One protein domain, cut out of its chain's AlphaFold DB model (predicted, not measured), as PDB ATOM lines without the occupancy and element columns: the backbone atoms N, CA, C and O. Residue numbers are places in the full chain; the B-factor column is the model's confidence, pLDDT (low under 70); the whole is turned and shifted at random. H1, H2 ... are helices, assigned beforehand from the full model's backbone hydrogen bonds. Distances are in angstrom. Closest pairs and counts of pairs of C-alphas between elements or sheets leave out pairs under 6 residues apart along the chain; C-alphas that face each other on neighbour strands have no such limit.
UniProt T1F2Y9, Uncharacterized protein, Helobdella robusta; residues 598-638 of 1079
ATOM      1  N   ILE A 598     108.827  77.384  94.732       81.00
ATOM      2  CA  ILE A 598     107.400  77.068  94.596       81.00
ATOM      3  C   ILE A 598     106.784  77.062  96.001       81.00
ATOM      4  O   ILE A 598     107.105  76.176  96.792       81.00
ATOM      5  N   PRO A 599     105.873  78.003  96.340       76.12
ATOM      6  CA  PRO A 599     105.321  78.090  97.686       76.12
ATOM      7  C   PRO A 599     104.673  76.779  98.128       76.12
ATOM      8  O   PRO A 599     103.819  76.246  97.423       76.12
ATOM      9  N   GLN A 600     105.028  76.322  99.328       73.00
ATOM     10  CA  GLN A 600     104.640  75.036  99.919       73.00
ATOM     11  C   GLN A 600     103.153  74.657  99.716       73.00
ATOM     12  O   GLN A 600     102.862  73.540  99.301       73.00
ATOM     13  N   HIS A 601     102.216  75.600  99.872       75.25
ATOM     14  CA  HIS A 601     100.778  75.361  99.652       75.25
ATOM     15  C   HIS A 601     100.424  74.899  98.215       75.25
ATOM     16  O   HIS A 601      99.457  74.166  98.017       75.25
ATOM     17  N   ARG A 602     101.208  75.294  97.200       77.50
ATOM     18  CA  ARG A 602     101.049  74.823  95.811       77.50
ATOM     19  C   ARG A 602     101.569  73.390  95.657       77.50
ATOM     20  O   ARG A 602     100.917  72.571  95.017       77.50
ATOM     21  N   LEU A 603     102.680  73.052  96.317       79.25
ATOM     22  CA  LEU A 603     103.187  71.674  96.383       79.25
ATOM     23  C   LEU A 603     102.202  70.739  97.112       79.25
ATOM     24  O   LEU A 603     102.055  69.584  96.721       79.25
ATOM     25  N   GLU A 604     101.476  71.242  98.113       76.38
ATOM     26  CA  GLU A 604     100.406  70.523  98.827       76.38
ATOM     27  C   GLU A 604      99.136  70.345  97.972       76.38
ATOM     28  O   GLU A 604      98.512  69.279  97.980       76.38
ATOM     29  N   ALA A 605      98.780  71.339  97.151       75.44
ATOM     30  CA  ALA A 605      97.718  71.195  96.155       75.44
ATOM     31  C   ALA A 605      98.058  70.117  95.102       75.44
ATOM     32  O   ALA A 605      97.200  69.305  94.748       75.44
ATOM     33  N   LEU A 606      99.321  70.045  94.661       75.88
ATOM     34  CA  LEU A 606      99.805  68.973  93.785       75.88
ATOM     35  C   LEU A 606      99.823  67.613  94.502       75.88
ATOM     36  O   LEU A 606      99.318  66.635  93.944       75.88
ATOM     37  N   SER A 607     100.335  67.537  95.738       74.56
ATOM     38  CA  SER A 607     100.431  66.278  96.499       74.56
ATOM     39  C   SER A 607      99.060  65.641  96.729       74.56
ATOM     40  O   SER A 607      98.919  64.419  96.641       74.56
ATOM     41  N   THR A 608      98.024  66.462  96.929       73.12
ATOM     42  CA  THR A 608      96.633  66.021  97.091       73.12
ATOM     43  C   THR A 608      96.175  65.130  95.928       73.12
ATOM     44  O   THR A 608      95.509  64.119  96.173       73.12
ATOM     45  N   SER A 609      96.607  65.432  94.695       66.25
ATOM     46  CA  SER A 609      96.200  64.728  93.465       66.25
ATOM     47  C   SER A 609      96.781  63.313  93.281       66.25
ATOM     48  O   SER A 609      96.334  62.588  92.395       66.25
ATOM     49  N   LEU A 610      97.736  62.876  94.115       72.19
ATOM     50  CA  LEU A 610      98.402  61.572  93.960       72.19
ATOM     51  C   LEU A 610      97.658  60.437  94.701       72.19
ATOM     52  O   LEU A 610      97.414  60.566  95.903       72.19
ATOM     53  N   PRO A 611      97.354  59.281  94.078       66.62
ATOM     54  CA  PRO A 611      96.700  58.133  94.723       66.62
ATOM     55  C   PRO A 611      97.706  57.233  95.477       66.62
ATOM     56  O   PRO A 611      97.770  56.023  95.277       66.62
ATOM     57  N   VAL A 612      98.555  57.834  96.316       70.81
ATOM     58  CA  VAL A 612      99.768  57.199  96.867       70.81
ATOM     59  C   VAL A 612      99.843  57.377  98.394       70.81
ATOM     60  O   VAL A 612      99.277  58.326  98.937       70.81
ATOM     61  N   ARG A 613     100.525  56.466  99.108       62.81
ATOM     62  CA  ARG A 613     100.854  56.623 100.543       62.81
ATOM     63  C   ARG A 613     102.126  57.456 100.732       62.81
ATOM     64  O   ARG A 613     103.054  57.358  99.925       62.81
ATOM     65  N   ASP A 614     102.142  58.249 101.802       67.94
ATOM     66  CA  ASP A 614     103.231  59.157 102.201       67.94
ATOM     67  C   ASP A 614     103.561  60.217 101.129       67.94
ATOM     68  O   ASP A 614     104.714  60.457 100.761       67.94
ATOM     69  N   LYS A 615     102.494  60.852 100.617       76.94
ATOM     70  CA  LYS A 615     102.516  61.832  99.513       76.94
ATOM     71  C   LYS A 615     103.430  63.029  99.775       76.94
ATOM     72  O   LYS A 615     104.059  63.520  98.847       76.94
ATOM     73  N   GLU A 616     103.491  63.498 101.020       74.88
ATOM     74  CA  GLU A 616     104.274  64.672 101.428       74.88
ATOM     75  C   GLU A 616     105.777  64.418 101.283       74.88
ATOM     76  O   GLU A 616     106.468  65.162 100.588       74.88
ATOM     77  N   PHE A 617     106.272  63.314 101.856       77.88
ATOM     78  CA  PHE A 617     107.665  62.886 101.708       77.88
ATOM     79  C   PHE A 617     108.014  62.629 100.236       77.88
ATOM     80  O   PHE A 617     109.051  63.077  99.749       77.88
ATOM     81  N   LEU A 618     107.118  61.963  99.504       82.62
ATOM     82  CA  LEU A 618     107.296  61.694  98.080       82.62
ATOM     83  C   LEU A 618     107.415  62.983  97.249       82.62
ATOM     84  O   LEU A 618     108.336  63.108  96.442       82.62
ATOM     85  N   MET A 619     106.525  63.956  97.461       83.94
ATOM     86  CA  MET A 619     106.583  65.246  96.770       83.94
ATOM     87  C   MET A 619     107.801  66.070  97.184       83.94
ATOM     88  O   MET A 619     108.377  66.737  96.330       83.94
ATOM     89  N   ALA A 620     108.260  65.983  98.435       81.00
ATOM     90  CA  ALA A 620     109.518  66.597  98.853       81.00
ATOM     91  C   ALA A 620     110.731  65.988  98.118       81.00
ATOM     92  O   ALA A 620     111.624  66.724  97.692       81.00
ATOM     93  N   CYS A 621     110.749  64.667  97.898       82.06
ATOM     94  CA  CYS A 621     111.769  64.002  97.082       82.06
ATOM     95  C   CYS A 621     111.730  64.452  95.612       82.06
ATOM     96  O   CYS A 621     112.776  64.814  95.072       82.06
ATOM     97  N   ILE A 622     110.550  64.474  94.979       86.50
ATOM     98  CA  ILE A 622     110.408  64.875  93.566       86.50
ATOM     99  C   ILE A 622     110.712  66.368  93.384       86.50
ATOM    100  O   ILE A 622     111.469  66.724  92.485       86.50
ATOM    101  N   HIS A 623     110.225  67.243  94.270       86.00
ATOM    102  CA  HIS A 623     110.540  68.676  94.236       86.00
ATOM    103  C   HIS A 623     112.046  68.930  94.401       86.00
ATOM    104  O   HIS A 623     112.620  69.733  93.667       86.00
ATOM    105  N   ARG A 624     112.727  68.200  95.297       84.25
ATOM    106  CA  ARG A 624     114.187  68.287  95.451       84.25
ATOM    107  C   ARG A 624     114.939  67.818  94.201       84.25
ATOM    108  O   ARG A 624     115.959  68.415  93.866       84.25
ATOM    109  N   TYR A 625     114.458  66.783  93.514       87.88
ATOM    110  CA  TYR A 625     115.055  66.313  92.261       87.88
ATOM    111  C   TYR A 625     114.836  67.305  91.108       87.88
ATOM    112  O   TYR A 625     115.793  67.697  90.442       87.88
ATOM    113  N   TRP A 626     113.612  67.821  90.959       91.00
ATOM    114  CA  TRP A 626     113.281  68.899  90.023       91.00
ATOM    115  C   TRP A 626     114.152  70.148  90.245       91.00
ATOM    116  O   TRP A 626     114.743  70.674  89.297       91.00
ATOM    117  N   LEU A 627     114.328  70.573  91.504       84.06
ATOM    118  CA  LEU A 627     115.245  71.657  91.863       84.06
ATOM    119  C   LEU A 627     116.682  71.356  91.415       84.06
ATOM    120  O   LEU A 627     117.331  72.245  90.869       84.06
ATOM    121  N   LEU A 628     117.188  70.131  91.595       83.19
ATOM    122  CA  LEU A 628     118.534  69.749  91.146       83.19
ATOM    123  C   LEU A 628     118.676  69.805  89.612       83.19
ATOM    124  O   LEU A 628     119.650  70.387  89.132       83.19
ATOM    125  N   LYS A 629     117.688  69.319  88.843       82.00
ATOM    126  CA  LYS A 629     117.665  69.465  87.371       82.00
ATOM    127  C   LYS A 629     117.529  70.925  86.905       82.00
ATOM    128  O   LYS A 629     118.030  71.275  85.837       82.00
ATOM    129  N   ARG A 630     116.926  71.814  87.704       80.88
ATOM    130  CA  ARG A 630     116.983  73.273  87.473       80.88
ATOM    131  C   ARG A 630     118.355  73.870  87.791       80.88
ATOM    132  O   ARG A 630     118.829  74.710  87.027       80.88
ATOM    133  N   HIS A 631     119.014  73.434  88.864       77.69
ATOM    134  CA  HIS A 631     120.359  73.900  89.226       77.69
ATOM    135  C   HIS A 631     121.414  73.493  88.183       77.69
ATOM    136  O   HIS A 631     122.280  74.301  87.865       77.69
ATOM    137  N   SER A 632     121.321  72.298  87.585       76.62
ATOM    138  CA  SER A 632     122.250  71.852  86.529       76.62
ATOM    139  C   SER A 632     122.095  72.590  85.187       76.62
ATOM    140  O   SER A 632     122.935  72.434  84.300       76.62
ATOM    141  N   ARG A 633     121.045  73.410  85.032       70.69
ATOM    142  CA  ARG A 633     120.720  74.199  83.827       70.69
ATOM    143  C   ARG A 633     120.717  75.712  84.085       70.69
ATOM    144  O   ARG A 633     120.029  76.449  83.377       70.69
ATOM    145  N   ASP A 634     121.444  76.173  85.107       74.00
ATOM    146  CA  ASP A 634     121.517  77.584  85.527       74.00
ATOM    147  C   ASP A 634     120.122  78.236  85.678       74.00
ATOM    148  O   ASP A 634     119.888  79.375  85.279       74.00
ATOM    149  N   GLY A 635     119.154  77.473  86.195       69.56
ATOM    150  CA  GLY A 635     117.777  77.898  86.462       69.56
ATOM    151  C   GLY A 635     116.827  77.975  85.261       69.56
ATOM    152  O   GLY A 635     115.632  78.229  85.454       69.56
ATOM    153  N   LEU A 636     117.300  77.708  84.040       78.75
ATOM    154  CA  LEU A 636     116.460  77.665  82.836       78.75
ATOM    155  C   LEU A 636     115.392  76.551  82.922       78.75
ATOM    156  O   LEU A 636     115.697  75.475  83.441       78.75
ATOM    157  N   PRO A 637     114.175  76.754  82.369       81.75
ATOM    158  CA  PRO A 637     113.144  75.719  82.298       81.75
ATOM    159  C   PRO A 637     113.623  74.410  81.693       81.75
ATOM    160  O   PRO A 637     114.496  74.395  80.816       81.75
ATOM    161  N   LEU A 638     113.004  73.322  82.138       83.25
ATOM    162  CA  LEU A 638     113.189  71.994  81.568       83.25
ATOM    163  C   LEU A 638     112.410  71.905  80.247       83.25
ATOM    164  O   LEU A 638     113.007  71.585  79.216       83.25
TER     165      LEU A 638
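What this domain is: This is residues 598 to 638 of the 1079 residues of an uncharacterized protein of Helobdella robusta (UniProt T1F2Y9). A short helix, H1, and a long one, H2, make an uneven V, meeting near the end of H1 and the beginning of H2. H2 makes the longest axis, and the tail of residues 632 to 638 turns back at its far end. The printed part has 41 residues, with two named helices in the order H1, H2 and no named strand; the class is all helix. It is loose, with a radius of gyration of the C-alphas of 11.3 A, and only just elongated, spanning 32 by 16 by 13 A.

How they stand to each other: H1, residues 600 to 608, touches H2, residues 615 to 631, which takes part with residues 615 to 619 alone. Their closest C-alphas, those of Ser 607 and Lys 615, are 5.8 A apart. They run opposite ways at a steep tilt of 58 degrees. In H1 and H2 every O i to N i+4 pair is within hydrogen-bond range.

Where its parts are: H1 begins at C-alpha 600 (104.640, 75.036, 99.919) and is 12.4 A long from first to last C-alpha. H2 measures 23.9 A and ends at C-alpha 631 (120.359, 73.900, 89.226).

The domain as a whole: The C-alphas farthest apart, of Arg 613 and Asp 634, are 33.0 A apart. The printed part has no cut, and the link from H1 to H2 is short. Mean pLDDT of the printed part is 77.6; residues 609, 611, 613 to 614 and 635 are under 70.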